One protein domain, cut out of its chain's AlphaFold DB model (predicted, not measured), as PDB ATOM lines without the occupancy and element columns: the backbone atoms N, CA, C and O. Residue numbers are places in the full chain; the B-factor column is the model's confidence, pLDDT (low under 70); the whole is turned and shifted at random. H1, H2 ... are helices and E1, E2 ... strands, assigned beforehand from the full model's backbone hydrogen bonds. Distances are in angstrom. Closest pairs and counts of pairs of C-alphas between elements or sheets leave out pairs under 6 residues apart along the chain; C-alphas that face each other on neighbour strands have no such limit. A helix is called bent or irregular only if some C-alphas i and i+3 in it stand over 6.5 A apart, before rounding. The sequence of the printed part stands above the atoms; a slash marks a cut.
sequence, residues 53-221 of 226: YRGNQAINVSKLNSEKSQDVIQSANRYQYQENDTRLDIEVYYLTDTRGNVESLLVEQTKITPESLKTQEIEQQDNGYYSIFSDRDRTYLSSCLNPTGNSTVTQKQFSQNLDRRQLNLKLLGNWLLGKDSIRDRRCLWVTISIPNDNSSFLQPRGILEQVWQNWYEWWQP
ATOM      1  N   TYR A  53       1.673  42.247  80.072       97.81
ATOM      2  CA  TYR A  53       2.719  42.731  79.173       97.81
ATOM      3  C   TYR A  53       2.491  42.232  77.741       97.81
ATOM      4  O   TYR A  53       2.345  41.034  77.504       97.81
ATOM      5  N   ARG A  54       2.484  43.155  76.773       97.81
ATOM      6  CA  ARG A  54       2.290  42.862  75.341       97.81
ATOM      7  C   ARG A  54       3.571  42.956  74.520       97.81
ATOM      8  O   ARG A  54       3.623  42.399  73.428       97.81
ATOM      9  N   GLY A  55       4.588  43.643  75.029       97.19
ATOM     10  CA  GLY A  55       5.876  43.782  74.359       97.19
ATOM     11  C   GLY A  55       6.536  45.128  74.623       97.19
ATOM     12  O   GLY A  55       5.954  46.031  75.234       97.19
ATOM     13  N   ASN A  56       7.759  45.267  74.125       97.31
ATOM     14  CA  ASN A  56       8.491  46.519  74.120       97.31
ATOM     15  C   ASN A  56       9.156  46.779  72.760       97.31
ATOM     16  O   ASN A  56       9.261  45.899  71.906       97.31
ATOM     17  N   GLN A  57       9.583  48.018  72.545       96.44
ATOM     18  CA  GLN A  57      10.303  48.425  71.349       96.44
ATOM     19  C   GLN A  57      11.277  49.552  71.680       96.44
ATOM     20  O   GLN A  57      10.865  50.652  72.059       96.44
ATOM     21  N   ALA A  58      12.569  49.301  71.458       94.44
ATOM     22  CA  ALA A  58      13.592  50.329  71.580       94.44
ATOM     23  C   ALA A  58      13.329  51.471  70.585       94.44
ATOM     24  O   ALA A  58      13.086  51.247  69.396       94.44
ATOM     25  N   ILE A  59      13.399  52.706  71.076       91.88
ATOM     26  CA  ILE A  59      13.211  53.908  70.269       91.88
ATOM     27  C   ILE A  59      14.584  54.346  69.752       91.88
ATOM     28  O   ILE A  59      15.555  54.435  70.503       91.88
ATOM     29  N   ASN A  60      14.681  54.618  68.450       87.62
ATOM     30  CA  ASN A  60      15.936  55.049  67.840       87.62
ATOM     31  C   ASN A  60      16.253  56.506  68.222       87.62
ATOM     32  O   ASN A  60      15.702  57.444  67.645       87.62
ATOM     33  N   VAL A  61      17.174  56.679  69.172       85.69
ATOM     34  CA  VAL A  61      17.578  57.988  69.715       85.69
ATOM     35  C   VAL A  61      18.515  58.783  68.806       85.69
ATOM     36  O   VAL A  61      18.620  59.998  68.955       85.69
ATOM     37  N   SER A  62      19.151  58.151  67.812       74.31
ATOM     38  CA  SER A  62      20.104  58.819  66.909       74.31
ATOM     39  C   SER A  62      19.467  59.942  66.087       74.31
ATOM     40  O   SER A  62      20.174  60.803  65.576       74.31
ATOM     41  N   LYS A  63      18.136  59.928  65.943       67.44
ATOM     42  CA  LYS A  63      17.359  60.960  65.240       67.44
ATOM     43  C   LYS A  63      16.705  61.987  66.172       67.44
ATOM     44  O   LYS A  63      16.151  62.958  65.670       67.44
ATOM     45  N   LEU A  64      16.726  61.751  67.486       73.56
ATOM     46  CA  LEU A  64      16.054  62.587  68.490       73.56
ATOM     47  C   LEU A  64      16.984  63.662  69.064       73.56
ATOM     48  O   LEU A  64      16.563  64.785  69.333       73.56
ATOM     49  N   ASN A  65      18.275  63.346  69.170       72.81
ATOM     50  CA  ASN A  65      19.292  64.319  69.549       72.81
ATOM     51  C   ASN A  65      19.540  65.277  68.372       72.81
ATOM     52  O   ASN A  65      20.347  64.999  67.486       72.81
ATOM     53  N   SER A  66      18.806  66.391  68.329       63.06
ATOM     54  CA  SER A  66      19.083  67.480  67.388       63.06
ATOM     55  C   SER A  66      20.253  68.333  67.885       63.06
ATOM     56  O   SER A  66      20.416  68.511  69.089       63.06
ATOM     57  N   GLU A  67      21.014  68.952  66.975       60.78
ATOM     58  CA  GLU A  67      22.104  69.882  67.334       60.78
ATOM     59  C   GLU A  67      21.640  71.089  68.178       60.78
ATOM     60  O   GLU A  67      22.464  71.795  68.754       60.78
ATOM     61  N   LYS A  68      20.327  71.353  68.238       59.25
ATOM     62  CA  LYS A  68      19.743  72.478  68.980       59.25
ATOM     63  C   LYS A  68      19.218  72.103  70.366       59.25
ATOM     64  O   LYS A  68      18.973  73.017  71.153       59.25
ATOM     65  N   SER A  69      19.017  70.818  70.662       66.38
ATOM     66  CA  SER A  69      18.512  70.405  71.974       66.38
ATOM     67  C   SER A  69      19.654  70.387  72.986       66.38
ATOM     68  O   SER A  69      20.758  69.938  72.689       66.38
ATOM     69  N   GLN A  70      19.394  70.917  74.182       72.00
ATOM     70  CA  GLN A  70      20.344  70.847  75.296       72.00
ATOM     71  C   GLN A  70      20.262  69.503  76.027       72.00
ATOM     72  O   GLN A  70      21.171  69.171  76.780       72.00
ATOM     73  N   ASP A  71      19.189  68.741  75.811       84.94
ATOM     74  CA  ASP A  71      18.978  67.450  76.444       84.94
ATOM     75  C   ASP A  71      19.631  66.347  75.603       84.94
ATOM     76  O   ASP A  71      19.417  66.254  74.394       84.94
ATOM     77  N   VAL A  72      20.418  65.480  76.242       88.62
ATOM     78  CA  VAL A  72      21.049  64.345  75.559       88.62
ATOM     79  C   VAL A  72      20.289  63.072  75.896       88.62
ATOM     80  O   VAL A  72      20.358  62.588  77.029       88.62
ATOM     81  N   ILE A  73      19.592  62.504  74.912       90.81
ATOM     82  CA  ILE A  73      18.906  61.216  75.040       90.81
ATOM     83  C   ILE A  73      19.914  60.092  74.803       90.81
ATOM     84  O   ILE A  73      20.419  59.913  73.692       90.81
ATOM     85  N   GLN A  74      20.196  59.320  75.849       90.44
ATOM     86  CA  GLN A  74      21.131  58.193  75.800       90.44
ATOM     87  C   GLN A  74      20.457  56.917  75.294       90.44
ATOM     88  O   GLN A  74      21.028  56.154  74.519       90.44
ATOM     89  N   SER A  75      19.224  56.681  75.734       92.50
ATOM     90  CA  SER A  75      18.418  55.533  75.332       92.50
ATOM     91  C   SER A  75      16.940  55.822  75.550       92.50
ATOM     92  O   SER A  75      16.570  56.690  76.343       92.50
ATOM     93  N   ALA A  76      16.083  55.097  74.836       94.56
ATOM     94  CA  ALA A  76      14.641  55.213  74.978       94.56
ATOM     95  C   ALA A  76      13.950  53.885  74.640       94.56
ATOM     96  O   ALA A  76      14.428  53.121  73.796       94.56
ATOM     97  N   ASN A  77      12.835  53.603  75.309       96.50
ATOM     98  CA  ASN A  77      12.055  52.386  75.104       96.50
ATOM     99  C   ASN A  77      10.557  52.681  75.212       96.50
ATOM    100  O   ASN A  77      10.141  53.548  75.983       96.50
ATOM    101  N   ARG A  78       9.752  51.930  74.464       97.75
ATOM    102  CA  ARG A  78       8.295  51.924  74.575       97.75
ATOM    103  C   ARG A  78       7.831  50.564  75.057       97.75
ATOM    104  O   ARG A  78       8.143  49.565  74.424       97.75
ATOM    105  N   TYR A  79       7.040  50.535  76.116       98.44
ATOM    106  CA  TYR A  79       6.390  49.341  76.641       98.44
ATOM    107  C   TYR A  79       4.894  49.393  76.363       98.44
ATOM    108  O   TYR A  79       4.278  50.460  76.401       98.44
ATOM    109  N   GLN A  80       4.315  48.230  76.091       98.31
ATOM    110  CA  GLN A  80       2.897  48.071  75.813       98.31
ATOM    111  C   GLN A  80       2.311  47.061  76.790       98.31
ATOM    112  O   GLN A  80       2.851  45.966  76.962       98.31
ATOM    113  N   TYR A  81       1.194  47.434  77.402       97.81
ATOM    114  CA  TYR A  81       0.448  46.584  78.313       97.81
ATOM    115  C   TYR A  81      -1.038  46.610  77.974       97.81
ATOM    116  O   TYR A  81      -1.523  47.504  77.274       97.81
ATOM    117  N   GLN A  82      -1.761  45.622  78.483       95.31
ATOM    118  CA  GLN A  82      -3.199  45.521  78.326       95.31
ATOM    119  C   GLN A  82      -3.848  44.992  79.602       95.31
ATOM    120  O   GLN A  82      -3.357  44.045  80.208       95.31
ATOM    121  N   GLU A  83      -4.973  45.584  79.975       93.00
ATOM    122  CA  GLU A  83      -5.863  45.087  81.016       93.00
ATOM    123  C   GLU A  83      -7.281  45.108  80.439       93.00
ATOM    124  O   GLU A  83      -7.802  46.167  80.078       93.00
ATOM    125  N   ASN A  84      -7.897  43.931  80.300       87.56
ATOM    126  CA  ASN A  84      -9.156  43.761  79.567       87.56
ATOM    127  C   ASN A  84      -9.055  44.377  78.152       87.56
ATOM    128  O   ASN A  84      -8.148  44.021  77.397       87.56
ATOM    129  N   ASP A  85      -9.934  45.318  77.801       87.69
ATOM    130  CA  ASP A  85      -9.914  46.038  76.517       87.69
ATOM    131  C   ASP A  85      -9.117  47.356  76.562       87.69
ATOM    132  O   ASP A  85      -8.955  48.031  75.545       87.69
ATOM    133  N   THR A  86      -8.563  47.728  77.723       90.81
ATOM    134  CA  THR A  86      -7.769  48.954  77.856       90.81
ATOM    135  C   THR A  86      -6.318  48.683  77.484       90.81
ATOM    136  O   THR A  86      -5.644  47.843  78.082       90.81
ATOM    137  N   ARG A  87      -5.805  49.437  76.508       94.56
ATOM    138  CA  ARG A  87      -4.389  49.432  76.131       94.56
ATOM    139  C   ARG A  87      -3.636  50.557  76.833       94.56
ATOM    140  O   ARG A  87      -4.065  51.706  76.792       94.56
ATOM    141  N   LEU A  88      -2.466  50.231  77.369       96.69
ATOM    142  CA  LEU A  88      -1.548  51.155  78.024       96.69
ATOM    143  C   LEU A  88      -0.226  51.201  77.262       96.69
ATOM    144  O   LEU A  88       0.391  50.170  76.998       96.69
ATOM    145  N   ASP A  89       0.221  52.405  76.922       97.75
ATOM    146  CA  ASP A  89       1.528  52.637  76.314       97.75
ATOM    147  C   ASP A  89       2.379  53.496  77.253       97.75
ATOM    148  O   ASP A  89       1.943  54.569  77.677       97.75
ATOM    149  N   ILE A  90       3.594  53.035  77.554       98.31
ATOM    150  CA  ILE A  90       4.570  53.759  78.373       98.31
ATOM    151  C   ILE A  90       5.823  53.992  77.546       98.31
ATOM    152  O   ILE A  90       6.501  53.044  77.161       98.31
ATOM    153  N   GLU A  91       6.153  55.249  77.297       97.81
ATOM    154  CA  GLU A  91       7.430  55.648  76.721       97.81
ATOM    155  C   GLU A  91       8.340  56.163  77.829       97.81
ATOM    156  O   GLU A  91       7.906  56.891  78.721       97.81
ATOM    157  N   VAL A  92       9.607  55.763  77.794       97.12
ATOM    158  CA  VAL A  92      10.612  56.212  78.752       97.12
ATOM    159  C   VAL A  92      11.910  56.547  78.038       97.12
ATOM    160  O   VAL A  92      12.392  55.791  77.194       97.12
ATOM    161  N   TYR A  93      12.478  57.686  78.409       95.12
ATOM    162  CA  TYR A  93      13.687  58.262  77.849       95.12
ATOM    163  C   TYR A  93      14.691  58.469  78.978       95.12
ATOM    164  O   TYR A  93      14.374  59.079  80.000       95.12
ATOM    165  N   TYR A  94      15.910  57.965  78.800       94.38
ATOM    166  CA  TYR A  94      17.014  58.235  79.708       94.38
ATOM    167  C   TYR A  94      17.801  59.441  79.204       94.38
ATOM    168  O   TYR A  94      18.507  59.373  78.195       94.38
ATOM    169  N   LEU A  95      17.637  60.555  79.911       92.62
ATOM    170  CA  LEU A  95      18.217  61.848  79.587       92.62
ATOM    171  C   LEU A  95      19.432  62.126  80.470       92.62
ATOM    172  O   LEU A  95      19.420  61.872  81.678       92.62
ATOM    173  N   THR A  96      20.449  62.729  79.868       89.44
ATOM    174  CA  THR A  96      21.639  63.266  80.537       89.44
ATOM    175  C   THR A  96      21.816  64.738  80.183       89.44
ATOM    176  O   THR A  96      21.423  65.159  79.099       89.44
ATOM    177  N   ASP A  97      22.404  65.505  81.105       88.00
ATOM    178  CA  ASP A  97      22.551  66.970  81.024       88.00
ATOM    179  C   ASP A  97      21.232  67.727  80.795       88.00
ATOM    180  O   ASP A  97      21.196  68.809  80.215       88.00
ATOM    181  N   THR A  98      20.128  67.176  81.300       90.88
ATOM    182  CA  THR A  98      18.822  67.799  81.114       90.88
ATOM    183  C   THR A  98      18.532  68.891  82.137       90.88
ATOM    184  O   THR A  98      19.055  68.911  83.257       90.88
ATOM    185  N   ARG A  99      17.634  69.805  81.759       91.62
ATOM    186  CA  ARG A  99      16.995  70.763  82.674       91.62
ATOM    187  C   ARG A  99      15.678  70.251  83.261       91.62
ATOM    188  O   ARG A  99      15.116  70.940  84.112       91.62
ATOM    189  N   GLY A 100      15.196  69.086  82.821       92.00
ATOM    190  CA  GLY A 100      13.992  68.433  83.337       92.00
ATOM    191  C   GLY A 100      12.695  69.194  83.059       92.00
ATOM    192  O   GLY A 100      11.779  69.142  83.876       92.00
ATOM    193  N   ASN A 101      12.617  69.946  81.954       95.00
ATOM    194  CA  ASN A 101      11.373  70.599  81.549       95.00
ATOM    195  C   ASN A 101      10.526  69.652  80.689       95.00
ATOM    196  O   ASN A 101      10.743  69.547  79.483       95.00
ATOM    197  N   VAL A 102       9.555  68.986  81.311       95.94
ATOM    198  CA  VAL A 102       8.692  67.998  80.650       95.94
ATOM    199  C   VAL A 102       7.879  68.615  79.511       95.94
ATOM    200  O   VAL A 102       7.712  67.972  78.484       95.94
ATOM    201  N   GLU A 103       7.428  69.865  79.639       94.94
ATOM    202  CA  GLU A 103       6.674  70.547  78.575       94.94
ATOM    203  C   GLU A 103       7.514  70.690  77.296       94.94
ATOM    204  O   GLU A 103       7.080  70.299  76.211       94.94
ATOM    205  N   SER A 104       8.755  71.174  77.430       92.69
ATOM    206  CA  SER A 104       9.693  71.286  76.304       92.69
ATOM    207  C   SER A 104      10.003  69.919  75.699       92.69
ATOM    208  O   SER A 104       9.952  69.771  74.483       92.69
ATOM    209  N   LEU A 105      10.244  68.906  76.537       93.06
ATOM    210  CA  LEU A 105      10.509  67.541  76.082       93.06
ATOM    211  C   LEU A 105       9.334  66.969  75.274       93.06
ATOM    212  O   LEU A 105       9.545  66.411  74.198       93.06
ATOM    213  N   LEU A 106       8.096  67.155  75.743       94.19
ATOM    214  CA  LEU A 106       6.896  66.703  75.035       94.19
ATOM    215  C   LEU A 106       6.787  67.351  73.650       94.19
ATOM    216  O   LEU A 106       6.541  66.642  72.674       94.19
ATOM    217  N   VAL A 107       7.007  68.662  73.544       91.94
ATOM    218  CA  VAL A 107       6.914  69.395  72.269       91.94
ATOM    219  C   VAL A 107       8.059  69.042  71.313       91.94
ATOM    220  O   VAL A 107       7.840  68.924  70.111       91.94
ATOM    221  N   GLU A 108       9.279  68.882  71.825       89.50
ATOM    222  CA  GLU A 108      10.472  68.666  70.999       89.50
ATOM    223  C   GLU A 108      10.628  67.215  70.533       89.50
ATOM    224  O   GLU A 108      11.118  66.977  69.430       89.50
ATOM    225  N   GLN A 109      10.232  66.248  71.365       89.12
ATOM    226  CA  GLN A 109      10.558  64.831  71.161       89.12
ATOM    227  C   GLN A 109       9.355  63.977  70.756       89.12
ATOM    228  O   GLN A 109       9.518  62.820  70.370       89.12
ATOM    229  N   THR A 110       8.140  64.527  70.822       89.31
ATOM    230  CA  THR A 110       6.915  63.798  70.477       89.31
ATOM    231  C   THR A 110       6.102  64.535  69.412       89.31
ATOM    232  O   THR A 110       6.530  65.526  68.829       89.31
ATOM    233  N   LYS A 111       4.903  64.021  69.112       90.62
ATOM    234  CA  LYS A 111       3.933  64.686  68.227       90.62
ATOM    235  C   LYS A 111       2.887  65.495  69.000       90.62
ATOM    236  O   LYS A 111       1.879  65.867  68.400       90.62
ATOM    237  N   ILE A 112       3.062  65.679  70.306       92.81
ATOM    238  CA  ILE A 112       2.148  66.452  71.147       92.81
ATOM    239  C   ILE A 112       2.314  67.927  70.804       92.81
ATOM    240  O   ILE A 112       3.428  68.435  70.678       92.81
ATOM    241  N   THR A 113       1.193  68.611  70.602       91.50
ATOM    242  CA  THR A 113       1.217  70.025  70.227       91.50
ATOM    243  C   THR A 113       1.218  70.918  71.467       91.50
ATOM    244  O   THR A 113       0.625  70.538  72.478       91.50
ATOM    245  N   PRO A 114       1.796  72.133  71.399       93.31
ATOM    246  CA  PRO A 114       1.689  73.103  72.490       93.31
ATOM    247  C   PRO A 114       0.239  73.430  72.879       93.31
ATOM    248  O   PRO A 114      -0.034  73.749  74.031       93.31
ATOM    249  N   GLU A 115      -0.708  73.332  71.938       92.25
ATOM    250  CA  GLU A 115      -2.134  73.561  72.208       92.25
ATOM    251  C   GLU A 115      -2.695  72.534  73.196       92.25
ATOM    252  O   GLU A 115      -3.408  72.896  74.130       92.25
ATOM    253  N   SER A 116      -2.311  71.269  73.035       91.31
ATOM    254  CA  SER A 116      -2.728  70.154  73.891       91.31
ATOM    255  C   SER A 116      -2.194  70.276  75.322       91.31
ATOM    256  O   SER A 116      -2.746  69.683  76.242       91.31
ATOM    257  N   LEU A 117      -1.137  71.069  75.524       92.81
ATOM    258  CA  LEU A 117      -0.550  71.336  76.838       92.81
ATOM    259  C   LEU A 117      -1.203  72.531  77.549       92.81
ATOM    260  O   LEU A 117      -0.956  72.748  78.728       92.81
ATOM    261  N   LYS A 118      -2.103  73.282  76.899       90.12
ATOM    262  CA  LYS A 118      -2.852  74.356  77.581       90.12
ATOM    263  C   LYS A 118      -3.808  73.832  78.652       90.12
ATOM    264  O   LYS A 118      -4.122  74.560  79.588       90.12
ATOM    265  N   THR A 119      -4.280  72.597  78.501       82.94
ATOM    266  CA  THR A 119      -5.128  71.892  79.475       82.94
ATOM    267  C   THR A 119      -4.309  71.047  80.449       82.94
ATOM    268  O   THR A 119      -4.872  70.235  81.176       82.94
ATOM    269  N   GLN A 120      -2.984  71.209  80.451       92.06
ATOM    270  CA  GLN A 120      -2.102  70.469  81.332       92.06
ATOM    271  C   GLN A 120      -2.346  70.849  82.791       92.06
ATOM    272  O   GLN A 120      -2.190  71.999  83.197       92.06
ATOM    273  N   GLU A 121      -2.639  69.836  83.593       94.56
ATOM    274  CA  GLU A 121      -2.729  69.936  85.040       94.56
ATOM    275  C   GLU A 121      -1.437  69.383  85.641       94.56
ATOM    276  O   GLU A 121      -1.000  68.289  85.283       94.56
ATOM    277  N   ILE A 122      -0.787  70.153  86.516       95.69
ATOM    278  CA  ILE A 122       0.383  69.694  87.271       95.69
ATOM    279  C   ILE A 122      -0.080  69.355  88.676       95.69
ATOM    280  O   ILE A 122      -0.509  70.234  89.419       95.69
ATOM    281  N   GLU A 123       0.086  68.094  89.041       94.56
ATOM    282  CA  GLU A 123      -0.337  67.556  90.322       94.56
ATOM    283  C   GLU A 123       0.863  67.226  91.197       94.56
ATOM    284  O   GLU A 123       1.967  66.947  90.712       94.56
ATOM    285  N   GLN A 124       0.638  67.268  92.508       93.19
ATOM    286  CA  GLN A 124       1.626  66.908  93.513       93.19
ATOM    287  C   GLN A 124       1.134  65.713  94.328       93.19
ATOM    288  O   GLN A 124       0.033  65.734  94.870       93.19
ATOM    289  N   GLN A 125       1.990  64.706  94.469       87.31
ATOM    290  CA  GLN A 125       1.811  63.569  95.371       87.31
ATOM    291  C   GLN A 125       3.061  63.404  96.251       87.31
ATOM    292  O   GLN A 125       4.044  64.138  96.104       87.31
ATOM    293  N   ASP A 126       3.029  62.454  97.188       85.44
ATOM    294  CA  ASP A 126       4.114  62.229  98.158       85.44
ATOM    295  C   ASP A 126       5.480  62.000  97.488       85.44
ATOM    296  O   ASP A 126       6.522  62.391  98.015       85.44
ATOM    297  N   ASN A 127       5.471  61.418  96.290       86.38
ATOM    298  CA  ASN A 127       6.649  61.061  95.510       86.38
ATOM    299  C   ASN A 127       7.103  62.121  94.483       86.38
ATOM    300  O   ASN A 127       8.065  61.895  93.739       86.38
ATOM    301  N   GLY A 128       6.469  63.297  94.466       93.12
ATOM    302  CA  GLY A 128       6.856  64.426  93.621       93.12
ATOM    303  C   GLY A 128       5.708  64.964  92.775       93.12
ATOM    304  O   GLY A 128       4.574  65.069  93.233       93.12
ATOM    305  N   TYR A 129       6.029  65.366  91.548       96.56
ATOM    306  CA  TYR A 129       5.087  65.973  90.612       96.56
ATOM    307  C   TYR A 129       4.915  65.129  89.354       96.56
ATOM    308  O   TYR A 129       5.861  64.480  88.898       96.56
ATOM    309  N   TYR A 130       3.739  65.196  88.749       97.25
ATOM    310  CA  TYR A 130       3.480  64.724  87.390       97.25
ATOM    311  C   TYR A 130       2.493  65.669  86.708       97.25
ATOM    312  O   TYR A 130       1.840  66.480  87.367       97.25
ATOM    313  N   SER A 131       2.423  65.604  85.385       97.00
ATOM    314  CA  SER A 131       1.423  66.328  84.616       97.00
ATOM    315  C   SER A 131       0.432  65.384  83.967       97.00
ATOM    316  O   SER A 131       0.830  64.318  83.507       97.00
ATOM    317  N   ILE A 132      -0.835  65.786  83.906       96.44
ATOM    318  CA  ILE A 132      -1.890  65.099  83.160       96.44
ATOM    319  C   ILE A 132      -2.445  66.049  82.107       96.44
ATOM    320  O   ILE A 132      -2.647  67.232  82.370       96.44
ATOM    321  N   PHE A 133      -2.665  65.540  80.902       95.25
ATOM    322  CA  PHE A 133      -3.249  66.294  79.795       95.25
ATOM    323  C   PHE A 133      -3.878  65.338  78.777       95.25
ATOM    324  O   PHE A 133      -3.677  64.123  78.827       95.25
ATOM    325  N   SER A 134      -4.646  65.884  77.839       93.62
ATOM    326  CA  SER A 134      -5.217  65.127  76.722       93.62
ATOM    327  C   SER A 134      -4.669  65.642  75.397       93.62
ATOM    328  O   SER A 134      -4.612  66.847  75.175       93.62
ATOM    329  N   ASP A 135      -4.296  64.731  74.504       93.25
ATOM    330  CA  ASP A 135      -3.921  65.048  73.125       93.25
ATOM    331  C   ASP A 135      -4.612  64.055  72.188       93.25
ATOM    332  O   ASP A 135      -4.371  62.845  72.255       93.25
ATOM    333  N   ARG A 136      -5.471  64.581  71.305       89.44
ATOM    334  CA  ARG A 136      -6.328  63.792  70.403       89.44
ATOM    335  C   ARG A 136      -7.197  62.809  71.204       89.44
ATOM    336  O   ARG A 136      -7.827  63.203  72.180       89.44
ATOM    337  N   ASP A 137      -7.197  61.535  70.826       90.38
ATOM    338  CA  ASP A 137      -8.006  60.480  71.441       90.38
ATOM    339  C   ASP A 137      -7.265  59.760  72.578       90.38
ATOM    340  O   ASP A 137      -7.436  58.556  72.767       90.38
ATOM    341  N   ARG A 138      -6.364  60.447  73.295       93.44
ATOM    342  CA  ARG A 138      -5.573  59.855  74.383       93.44
ATOM    343  C   ARG A 138      -5.402  60.808  75.563       93.44
ATOM    344  O   ARG A 138      -5.207  62.011  75.378       93.44
ATOM    345  N   THR A 139      -5.401  60.236  76.764       95.00
ATOM    346  CA  THR A 139      -5.008  60.907  78.007       95.00
ATOM    347  C   THR A 139      -3.590  60.478  78.348       95.00
ATOM    348  O   THR A 139      -3.235  59.304  78.206       95.00
ATOM    349  N   TYR A 140      -2.782  61.433  78.793       97.12
ATOM    350  CA  TYR A 140      -1.376  61.253  79.104       97.12
ATOM    351  C   TYR A 140      -1.092  61.646  80.545       97.12
ATOM    352  O   TYR A 140      -1.670  62.600  81.057       97.12
ATOM    353  N   LEU A 141      -0.141  60.944  81.151       97.50
ATOM    354  CA  LEU A 141       0.576  61.372  82.340       97.50
ATOM    355  C   LEU A 141       2.059  61.446  81.991       97.50
ATOM    356  O   LEU A 141       2.604  60.495  81.430       97.50
ATOM    357  N   SER A 142       2.734  62.549  82.309       98.12
ATOM    358  CA  SER A 142       4.173  62.662  82.072       98.12
ATOM    359  C   SER A 142       4.925  63.280  83.241       98.12
ATOM    360  O   SER A 142       4.430  64.161  83.941       98.12
ATOM    361  N   SER A 143       6.136  62.788  83.478       97.75
ATOM    362  CA  SER A 143       6.998  63.287  84.542       97.75
ATOM    363  C   SER A 143       8.450  62.872  84.323       97.75
ATOM    364  O   SER A 143       8.751  61.926  83.596       97.75
ATOM    365  N   CYS A 144       9.356  63.591  84.968       96.12
ATOM    366  CA  CYS A 144      10.774  63.306  85.041       96.12
ATOM    367  C   CYS A 144      11.117  62.711  86.411       96.12
ATOM    368  O   CYS A 144      10.961  63.382  87.431       96.12
ATOM    369  N   LEU A 145      11.596  61.465  86.446       94.75
ATOM    370  CA  LEU A 145      12.128  60.825  87.652       94.75
ATOM    371  C   LEU A 145      13.609  61.163  87.796       94.75
ATOM    372  O   LEU A 145      14.396  60.919  86.877       94.75
ATOM    373  N   ASN A 146      13.995  61.663  88.964       89.31
ATOM    374  CA  ASN A 146      15.378  62.013  89.258       89.31
ATOM    375  C   ASN A 146      16.078  60.881  90.035       89.31
ATOM    376  O   ASN A 146      15.422  60.165  90.795       89.31
ATOM    377  N   PRO A 147      17.419  60.775  89.967       84.81
ATOM    378  CA  PRO A 147      18.180  59.791  90.748       84.81
ATOM    379  C   PRO A 147      18.017  59.930  92.267       84.81
ATOM    380  O   PRO A 147      18.228  58.974  93.007       84.81
ATOM    381  N   THR A 148      17.649  61.118  92.752       77.00
ATOM    382  CA  THR A 148      17.371  61.374  94.174       77.00
ATOM    383  C   THR A 148      15.966  60.952  94.605       77.00
ATOM    384  O   THR A 148      15.608  61.129  95.766       77.00
ATOM    385  N   GLY A 149      15.179  60.382  93.692       71.00
ATOM    386  CA  GLY A 149      13.913  59.730  93.981       71.00
ATOM    387  C   GLY A 149      12.686  60.583  93.702       71.00
ATOM    388  O   GLY A 149      11.667  60.013  93.383       71.00
ATOM    389  N   ASN A 150      12.725  61.913  93.747       89.12
ATOM    390  CA  ASN A 150      11.503  62.700  93.521       89.12
ATOM    391  C   ASN A 150      11.221  62.925  92.033       89.12
ATOM    392  O   ASN A 150      12.135  63.232  91.262       89.12
ATOM    393  N   SER A 151       9.947  62.861  91.655       95.06
ATOM    394  CA  SER A 151       9.507  63.191  90.304       95.06
ATOM    395  C   SER A 151       9.240  64.690  90.114       95.06
ATOM    396  O   SER A 151       8.920  65.411  91.065       95.06
ATOM    397  N   THR A 152       9.406  65.194  88.892       96.50
ATOM    398  CA  THR A 152       9.311  66.623  88.555       96.50
ATOM    399  C   THR A 152       8.704  66.849  87.178       96.50
ATOM    400  O   THR A 152       8.779  65.985  86.312       96.50
ATOM    401  N   VAL A 153       8.118  68.027  86.962       97.31
ATOM    402  CA  VAL A 153       7.530  68.416  85.668       97.31
ATOM    403  C   VAL A 153       8.221  69.649  85.096       97.31
ATOM    404  O   VAL A 153       8.500  69.722  83.904       97.31
ATOM    405  N   THR A 154       8.504  70.634  85.944       96.31
ATOM    406  CA  THR A 154       9.075  71.919  85.523       96.31
ATOM    407  C   THR A 154      10.576  71.983  85.785       96.31
ATOM    408  O   THR A 154      11.076  71.433  86.770       96.31
ATOM    409  N   GLN A 155      11.286  72.800  85.000       94.56
ATOM    410  CA  GLN A 155      12.704  73.094  85.240       94.56
ATOM    411  C   GLN A 155      12.972  73.605  86.667       94.56
ATOM    412  O   GLN A 155      14.021  73.322  87.254       94.56
ATOM    413  N   LYS A 156      12.034  74.369  87.242       93.88
ATOM    414  CA  LYS A 156      12.154  74.889  88.609       93.88
ATOM    415  C   LYS A 156      12.125  73.755  89.634       93.88
ATOM    416  O   LYS A 156      13.009  73.711  90.484       93.88
ATOM    417  N   GLN A 157      11.157  72.841  89.534       94.12
ATOM    418  CA  GLN A 157      11.075  71.661  90.405       94.12
ATOM    419  C   GLN A 157      12.318  70.776  90.248       94.12
ATOM    420  O   GLN A 157      12.905  70.363  91.248       94.12
ATOM    421  N   PHE A 158      12.764  70.551  89.008       93.00
ATOM    422  CA  PHE A 158      13.972  69.784  88.718       93.00
ATOM    423  C   PHE A 158      15.205  70.403  89.387       93.00
ATOM    424  O   PHE A 158      15.890  69.740  90.163       93.00
ATOM    425  N   SER A 159      15.434  71.703  89.181       90.19
ATOM    426  CA  SER A 159      16.564  72.432  89.778       90.19
ATOM    427  C   SER A 159      16.521  72.407  91.310       90.19
ATOM    428  O   SER A 159      17.535  72.145  91.950       90.19
ATOM    429  N   GLN A 160      15.340  72.603  91.905       88.56
ATOM    430  CA  GLN A 160      15.159  72.530  93.356       88.56
ATOM    431  C   GLN A 160      15.472  71.135  93.915       88.56
ATOM    432  O   GLN A 160      16.053  71.031  94.994       88.56
ATOM    433  N   ASN A 161      15.125  70.062  93.197       86.38
ATOM    434  CA  ASN A 161      15.464  68.700  93.607       86.38
ATOM    435  C   ASN A 161      16.967  68.409  93.524       86.38
ATOM    436  O   ASN A 161      17.482  67.694  94.384       86.38
ATOM    437  N   LEU A 162      17.677  68.975  92.542       83.50
ATOM    438  CA  LEU A 162      19.139  68.867  92.472       83.50
ATOM    439  C   LEU A 162      19.808  69.536  93.675       83.50
ATOM    440  O   LEU A 162      20.709  68.962  94.282       83.50
ATOM    441  N   ASP A 163      19.338  70.726  94.044       79.56
ATOM    442  CA  ASP A 163      19.948  71.530  95.105       79.56
ATOM    443  C   ASP A 163      19.641  70.978  96.516       79.56
ATOM    444  O   ASP A 163      20.352  71.278  97.476       79.56
ATOM    445  N   ARG A 164      18.617  70.121  96.658       75.94
ATOM    446  CA  ARG A 164      18.289  69.407  97.908       75.94
ATOM    447  C   ARG A 164      19.226  68.235  98.217       75.94
ATOM    448  O   ARG A 164      19.170  67.706  99.331       75.94
ATOM    449  N   ARG A 165      20.069  67.800  97.271       72.31
ATOM    450  CA  ARG A 165      21.010  66.691  97.490       72.31
ATOM    451  C   ARG A 165      22.001  67.090  98.587       72.31
ATOM    452  O   ARG A 165      22.847  67.958  98.390       72.31
ATOM    453  N   GLN A 166      21.891  66.459  99.758       66.75
ATOM    454  CA  GLN A 166      22.766  66.766 100.889       66.75
ATOM    455  C   GLN A 166      24.222  66.467 100.524       66.75
ATOM    456  O   GLN A 166      24.587  65.326 100.227       66.75
ATOM    457  N   LEU A 167      25.062  67.502 100.572       69.75
ATOM    458  CA  LEU A 167      26.505  67.365 100.437       69.75
ATOM    459  C   LEU A 167      27.030  66.582 101.643       69.75
ATOM    460  O   LEU A 167      27.086  67.099 102.756       69.75
ATOM    461  N   ASN A 168      27.409  65.327 101.426       76.25
ATOM    462  CA  ASN A 168      28.089  64.518 102.429       76.25
ATOM    463  C   ASN A 168      29.537  64.236 101.993       76.25
ATOM    464  O   ASN A 168      29.880  64.336 100.814       76.25
ATOM    465  N   LEU A 169      30.403  63.882 102.949       76.44
ATOM    466  CA  LEU A 169      31.831  63.644 102.689       76.44
ATOM    467  C   LEU A 169      32.070  62.538 101.648       76.44
ATOM    468  O   LEU A 169      33.041  62.601 100.900       76.44
ATOM    469  N   LYS A 170      31.165  61.553 101.563       79.12
ATOM    470  CA  LYS A 170      31.224  60.479 100.565       79.12
ATOM    471  C   LYS A 170      30.962  61.010  99.153       79.12
ATOM    472  O   LYS A 170      31.716  60.679  98.244       79.12
ATOM    473  N   LEU A 171      29.946  61.854  98.975       78.81
ATOM    474  CA  LEU A 171      29.632  62.523  97.713       78.81
ATOM    475  C   LEU A 171      30.782  63.436  97.292       78.81
ATOM    476  O   LEU A 171      31.192  63.395  96.140       78.81
ATOM    477  N   LEU A 172      31.345  64.203  98.228       79.31
ATOM    478  CA  LEU A 172      32.481  65.081  97.950       79.31
ATOM    479  C   LEU A 172      33.723  64.281  97.523       79.31
ATOM    480  O   LEU A 172      34.383  64.642  96.555       79.31
ATOM    481  N   GLY A 173      34.015  63.174  98.214       79.25
ATOM    482  CA  GLY A 173      35.113  62.273  97.865       79.25
ATOM    483  C   GLY A 173      34.913  61.611  96.502       79.25
ATOM    484  O   GLY A 173      35.814  61.637  95.671       79.25
ATOM    485  N   ASN A 174      33.720  61.074  96.234       78.25
ATOM    486  CA  ASN A 174      33.393  60.495  94.930       78.25
ATOM    487  C   ASN A 174      33.457  61.539  93.811       78.25
ATOM    488  O   ASN A 174      33.982  61.236  92.744       78.25
ATOM    489  N   TRP A 175      32.984  62.759  94.059       78.50
ATOM    490  CA  TRP A 175      33.065  63.865  93.111       78.50
ATOM    491  C   TRP A 175      34.514  64.271  92.814       78.50
ATOM    492  O   TRP A 175      34.884  64.364  91.649       78.50
ATOM    493  N   LEU A 176      35.366  64.412  93.838       73.56
ATOM    494  CA  LEU A 176      36.802  64.680  93.660       73.56
ATOM    495  C   LEU A 176      37.502  63.585  92.843       73.56
ATOM    496  O   LEU A 176      38.440  63.865  92.101       73.56
ATOM    497  N   LEU A 177      37.038  62.339  92.966       73.06
ATOM    498  CA  LEU A 177      37.533  61.195  92.200       73.06
ATOM    499  C   LEU A 177      36.864  61.042  90.821       73.06
ATOM    500  O   LEU A 177      37.206  60.107  90.099       73.06
ATOM    501  N   GLY A 178      35.913  61.909  90.457       66.69
ATOM    502  CA  GLY A 178      35.170  61.844  89.192       66.69
ATOM    503  C   GLY A 178      34.142  60.707  89.099       66.69
ATOM    504  O   GLY A 178      33.681  60.393  88.008       66.69
ATOM    505  N   LYS A 179      33.775  60.079  90.220       70.06
ATOM    506  CA  LYS A 179      32.835  58.942  90.287       70.06
ATOM    507  C   LYS A 179      31.372  59.346  90.494       70.06
ATOM    508  O   LYS A 179      30.494  58.499  90.408       70.06
ATOM    509  N   ASP A 180      31.106  60.603  90.834       70.69
ATOM    510  CA  ASP A 180      29.754  61.128  91.062       70.69
ATOM    511  C   ASP A 180      29.710  62.615  90.677       70.69
ATOM    512  O   ASP A 180      30.750  63.276  90.629       70.69
ATOM    513  N   SER A 181      28.518  63.153  90.427       73.62
ATOM    514  CA  SER A 181      28.305  64.574  90.144       73.62
ATOM    515  C   SER A 181      27.593  65.249  91.310       73.62
ATOM    516  O   SER A 181      26.585  64.756  91.813       73.62
ATOM    517  N   ILE A 182      28.053  66.441  91.704       74.44
ATOM    518  CA  ILE A 182      27.338  67.270  92.690       74.44
ATOM    519  C   ILE A 182      25.921  67.597  92.194       74.44
ATOM    520  O   ILE A 182      24.987  67.656  92.989       74.44
ATOM    521  N   ARG A 183      25.752  67.771  90.877       79.69
ATOM    522  CA  ARG A 183      24.461  68.043  90.237       79.69
ATOM    523  C   ARG A 183      24.170  66.936  89.239       79.69
ATOM    524  O   ARG A 183      24.597  66.994  88.087       79.69
ATOM    525  N   ASP A 184      23.470  65.913  89.704       84.31
ATOM    526  CA  ASP A 184      23.086  64.783  88.869       84.31
ATOM    527  C   ASP A 184      21.901  65.164  87.965       84.31
ATOM    528  O   ASP A 184      20.742  65.015  88.337       84.31
ATOM    529  N   ARG A 185      22.206  65.698  86.776       89.31
ATOM    530  CA  ARG A 185      21.232  66.156  85.768       89.31
ATOM    531  C   ARG A 185      20.662  65.023  84.914       89.31
ATOM    532  O   ARG A 185      20.424  65.199  83.718       89.31
ATOM    533  N   ARG A 186      20.511  63.841  85.497       91.94
ATOM    534  CA  ARG A 186      19.918  62.695  84.815       91.94
ATOM    535  C   ARG A 186      18.433  62.638  85.116       91.94
ATOM    536  O   ARG A 186      17.994  62.989  86.209       91.94
ATOM    537  N   CYS A 187      17.674  62.190  84.133       93.38
ATOM    538  CA  CYS A 187      16.232  62.077  84.231       93.38
ATOM    539  C   CYS A 187      15.775  60.826  83.492       93.38
ATOM    540  O   CYS A 187      16.178  60.602  82.351       93.38
ATOM    541  N   LEU A 188      14.918  60.033  84.126       95.44
ATOM    542  CA  LEU A 188      14.051  59.124  83.390       95.44
ATOM    543  C   LEU A 188      12.763  59.882  83.107       95.44
ATOM    544  O   LEU A 188      11.901  60.010  83.978       95.44
ATOM    545  N   TRP A 189      12.671  60.439  81.907       97.06
ATOM    546  CA  TRP A 189      11.455  61.089  81.456       97.06
ATOM    547  C   TRP A 189      10.487  60.024  80.965       97.06
ATOM    548  O   TRP A 189      10.824  59.221  80.098       97.06
ATOM    549  N   VAL A 190       9.305  59.992  81.566       97.62
ATOM    550  CA  VAL A 190       8.288  58.974  81.341       97.62
ATOM    551  C   VAL A 190       7.024  59.644  80.828       97.62
ATOM    552  O   VAL A 190       6.601  60.686  81.341       97.62
ATOM    553  N   THR A 191       6.392  59.012  79.849       97.94
ATOM    554  CA  THR A 191       5.063  59.355  79.361       97.94
ATOM    555  C   THR A 191       4.213  58.091  79.342       97.94
ATOM    556  O   THR A 191       4.510  57.140  78.626       97.94
ATOM    557  N   ILE A 192       3.154  58.079  80.141       98.12
ATOM    558  CA  ILE A 192       2.162  57.009  80.231       98.12
ATOM    559  C   ILE A 192       0.921  57.491  79.491       98.12
ATOM    560  O   ILE A 192       0.512  58.635  79.666       98.12
ATOM    561  N   SER A 193       0.310  56.651  78.662       97.06
ATOM    562  CA  SER A 193      -0.896  57.036  77.935       97.06
ATOM    563  C   SER A 193      -1.871  55.891  77.733       97.06
ATOM    564  O   SER A 193      -1.468  54.743  77.530       97.06
ATOM    565  N   ILE A 194      -3.150  56.244  77.702       95.56
ATOM    566  CA  ILE A 194      -4.261  55.346  77.385       95.56
ATOM    567  C   ILE A 194      -5.210  56.019  76.384       95.56
ATOM    568  O   ILE A 194      -5.292  57.253  76.358       95.56
ATOM    569  N   PRO A 195      -5.912  55.250  75.533       93.19
ATOM    570  CA  PRO A 195      -6.986  55.773  74.698       93.19
ATOM    571  C   PRO A 195      -8.114  56.401  75.524       93.19
ATOM    572  O   PRO A 195      -8.492  55.881  76.573       93.19
ATOM    573  N   ASN A 196      -8.685  57.487  75.010       85.06
ATOM    574  CA  ASN A 196      -9.921  58.087  75.498       85.06
ATOM    575  C   ASN A 196     -11.095  57.271  74.952       85.06
ATOM    576  O   ASN A 196     -11.739  57.673  73.987       85.06
ATOM    577  N   ASP A 197     -11.325  56.083  75.509       70.81
ATOM    578  CA  ASP A 197     -12.485  55.279  75.139       70.81
ATOM    579  C   ASP A 197     -13.660  55.576  76.079       70.81
ATOM    580  O   ASP A 197     -13.539  55.483  77.300       70.81
ATOM    581  N   ASN A 198     -14.814  55.902  75.495       56.09
ATOM    582  CA  ASN A 198     -16.075  56.083  76.214       56.09
ATOM    583  C   ASN A 198     -16.626  54.756  76.776       56.09
ATOM    584  O   ASN A 198     -17.590  54.777  77.539       56.09
ATOM    585  N   SER A 199     -16.063  53.610  76.370       53.91
ATOM    586  CA  SER A 199     -16.480  52.272  76.807       53.91
ATOM    587  C   SER A 199     -15.881  51.835  78.153       53.91
ATOM    588  O   SER A 199     -16.423  50.936  78.801       53.91
ATOM    589  N   SER A 200     -14.790  52.467  78.602       55.91
ATOM    590  CA  SER A 200     -14.145  52.116  79.867       55.91
ATOM    591  C   SER A 200     -14.903  52.729  81.043       55.91
ATOM    592  O   SER A 200     -15.042  53.945  81.157       55.91
ATOM    593  N   PHE A 201     -15.386  51.881  81.956       50.06
ATOM    594  CA  PHE A 201     -16.078  52.310  83.179       50.06
ATOM    595  C   PHE A 201     -15.165  53.064  84.166       50.06
ATOM    596  O   PHE A 201     -15.656  53.675  85.116       50.06
ATOM    597  N   LEU A 202     -13.844  53.011  83.971       60.12
ATOM    598  CA  LEU A 202     -12.848  53.637  84.835       60.12
ATOM    599  C   LEU A 202     -12.405  54.987  84.267       60.12
ATOM    600  O   LEU A 202     -12.105  55.108  83.082       60.12
ATOM    601  N   GLN A 203     -12.308  56.005  85.128       80.81
ATOM    602  CA  GLN A 203     -11.810  57.312  84.701       80.81
ATOM    603  C   GLN A 203     -10.323  57.224  84.306       80.81
ATOM    604  O   GLN A 203      -9.514  56.804  85.141       80.81
ATOM    605  N   PRO A 204      -9.937  57.674  83.091       85.69
ATOM    606  CA  PRO A 204      -8.568  57.586  82.580       85.69
ATOM    607  C   PRO A 204      -7.488  58.075  83.554       85.69
ATOM    608  O   PRO A 204      -6.428  57.470  83.693       85.69
ATOM    609  N   ARG A 205      -7.789  59.145  84.291       90.81
ATOM    610  CA  ARG A 205      -6.902  59.728  85.298       90.81
ATOM    611  C   ARG A 205      -6.504  58.745  86.402       90.81
ATOM    612  O   ARG A 205      -5.319  58.588  86.666       90.81
ATOM    613  N   GLY A 206      -7.475  58.060  87.008       91.50
ATOM    614  CA  GLY A 206      -7.209  57.132  88.111       91.50
ATOM    615  C   GLY A 206      -6.338  55.950  87.681       91.50
ATOM    616  O   GLY A 206      -5.455  55.530  88.426       91.50
ATOM    617  N   ILE A 207      -6.531  55.470  86.447       93.31
ATOM    618  CA  ILE A 207      -5.679  54.434  85.850       93.31
ATOM    619  C   ILE A 207      -4.237  54.938  85.722       93.31
ATOM    620  O   ILE A 207      -3.305  54.273  86.173       93.31
ATOM    621  N   LEU A 208      -4.043  56.116  85.121       95.31
ATOM    622  CA  LEU A 208      -2.710  56.676  84.901       95.31
ATOM    623  C   LEU A 208      -1.967  56.929  86.215       95.31
ATOM    624  O   LEU A 208      -0.784  56.606  86.305       95.31
ATOM    625  N   GLU A 209      -2.647  57.452  87.236       95.12
ATOM    626  CA  GLU A 209      -2.065  57.686  88.561       95.12
ATOM    627  C   GLU A 209      -1.656  56.373  89.249       95.12
ATOM    628  O   GLU A 209      -0.566  56.287  89.817       95.12
ATOM    629  N   GLN A 210      -2.471  55.318  89.149       94.81
ATOM    630  CA  GLN A 210      -2.126  54.002  89.694       94.81
ATOM    631  C   GLN A 210      -0.907  53.395  88.986       94.81
ATOM    632  O   GLN A 210       0.021  52.910  89.638       94.81
ATOM    633  N   VAL A 211      -0.886  53.428  87.649       96.19
ATOM    634  CA  VAL A 211       0.262  52.956  86.863       96.19
ATOM    635  C   VAL A 211       1.507  53.766  87.212       96.19
ATOM    636  O   VAL A 211       2.578  53.188  87.388       96.19
ATOM    637  N   TRP A 212       1.374  55.086  87.347       96.12
ATOM    638  CA  TRP A 212       2.470  55.971  87.718       96.12
ATOM    639  C   TRP A 212       3.081  55.607  89.069       96.12
ATOM    640  O   TRP A 212       4.304  55.528  89.169       96.12
ATOM    641  N   GLN A 213       2.261  55.323  90.083       95.12
ATOM    642  CA  GLN A 213       2.756  54.902  91.394       95.12
ATOM    643  C   GLN A 213       3.554  53.595  91.316       95.12
ATOM    644  O   GLN A 213       4.698  53.543  91.766       95.12
ATOM    645  N   ASN A 214       3.018  52.576  90.640       95.44
ATOM    646  CA  ASN A 214       3.727  51.308  90.436       95.44
ATOM    647  C   ASN A 214       5.047  51.502  89.666       95.44
ATOM    648  O   ASN A 214       6.079  50.912  89.996       95.44
ATOM    649  N   TRP A 215       5.025  52.349  88.635       95.69
ATOM    650  CA  TRP A 215       6.200  52.670  87.829       95.69
ATOM    651  C   TRP A 215       7.276  53.381  88.654       95.69
ATOM    652  O   TRP A 215       8.456  53.030  88.591       95.69
ATOM    653  N   TYR A 216       6.859  54.360  89.455       94.88
ATOM    654  CA  TYR A 216       7.713  55.098  90.373       94.88
ATOM    655  C   TYR A 216       8.395  54.159  91.377       94.88
ATOM    656  O   TYR A 216       9.622  54.171  91.490       94.88
ATOM    657  N   GLU A 217       7.623  53.314  92.064       93.81
ATOM    658  CA  GLU A 217       8.133  52.373  93.068       93.81
ATOM    659  C   GLU A 217       9.147  51.386  92.478       93.81
ATOM    660  O   GLU A 217      10.133  51.026  93.128       93.81
ATOM    661  N   TRP A 218       8.946  50.968  91.225       95.06
ATOM    662  CA  TRP A 218       9.881  50.075  90.554       95.06
ATOM    663  C   TRP A 218      11.218  50.758  90.246       95.06
ATOM    664  O   TRP A 218      12.279  50.164  90.485       95.06
ATOM    665  N   TRP A 219      11.175  51.995  89.734       94.12
ATOM    666  CA  TRP A 219      12.357  52.742  89.297       94.12
ATOM    667  C   TRP A 219      13.134  53.404  90.423       94.12
ATOM    668  O   TRP A 219      14.350  53.525  90.298       94.12
ATOM    669  N   GLN A 220      12.487  53.809  91.515       89.44
ATOM    670  CA  GLN A 220      13.148  54.514  92.615       89.44
ATOM    671  C   GLN A 220      14.412  53.785  93.129       89.44
ATOM    672  O   GLN A 220      15.470  54.417  93.175       89.44
ATOM    673  N   PRO A 221      14.388  52.467  93.414       91.44
ATOM    674  CA  PRO A 221      15.587  51.738  93.831       91.44
ATOM    675  C   PRO A 221      16.456  51.252  92.656       91.44
ATOM    676  O   PRO A 221      17.524  50.685  92.881       91.44
TER     677      PRO A 221
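What this domain is: This is residues 53 to 221 of the 226 residues of an uncharacterized protein of Hyella patelloides LEGE 07179 (UniProt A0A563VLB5). A twisted sheet of seven strands curls round one long helix, H4, which covers one face, while the short helix H1 packs across the opposite face. H2 only grazes the sheet, and H3 lies far out at one end of the long axis. The printed part has 169 residues, with E1 E2 E3 H1 E4 E5 E6 H2 H3 E7 H4 along the chain. The sheet runs E1 E2 E3 E7 E6 E5 E4, all antiparallel, and the class is mixed, helices and strands. The whole is compact, with a radius of gyration of the C-alphas of 16.7 A, yet elongated, with spans of 57 by 36 by 32 A.

How they stand to each other: Begin at residues 53 to 58, edge strand E1, which forms a hairpin with E2, residues 72 to 83; N 57 and O 78 are 2.8 A apart, within hydrogen-bond range. E3, residues 86 to 96, forms a hairpin with E2, N 79 to O 90 at 2.8 A, and completes a meander, each strand the antiparallel neighbour of the one before. Beside E3 find E7, residues 187 to 195, with N 91 and O 191 at 2.8 A. Next come E6, residues 138 to 145, with N 141 and O 192 at 2.8 A, then E5, residues 128 to 135, with N 140 and O 133 at 2.8 A, and edge strand E4, residues 121 to 125, with N 121 and O 132 at 2.9 A; E4 E5 E6 is a second meander. H4, residues 204 to 221, is on the sheet; its closest C-alphas to E6 are Leu 208 and Leu 141, 6.3 A apart. H1, residues 102 to 109, is on the opposite face at a height of 9.1 A over the sheet. H1 runs across the strands, at 75 degrees to E6 on the local plane. H2, residues 155 to 163, only grazes the sheet with residues 155 to 161. H3, residues 169 to 176, is not on the sheet and is apart from H2. Every O i to N i+4 pair is within hydrogen-bond range in H1, H2 and H3; in H4 13 of 14 are.

Where its parts are: Find C-alpha 53 at (2.719, 42.731, 79.173), where E1 begins. E2 spans 33.5 A and bends by 53 degrees at residue 75; E3 spans 32.8 A, E5 23.2 A, E6 22.1 A and E7 25.9 A. H4 runs 27.3 A from C-alpha 204 at (-8.568, 57.586, 82.580) to C-alpha 221 at (15.587, 51.738, 93.831). H4 is irregular, but only just: C-alphas 218 and 221 are 6.8 A apart.

The domain as a whole: The two C-alphas farthest apart are those of Leu 176 and Ser 199, 57.2 A. The printed part has no cut. The links E1 to E2 and H1 to E4 are long. The model's pLDDT is under 70 at residues 63, 66 to 69, 166 to 167, 178 and 198 to 202.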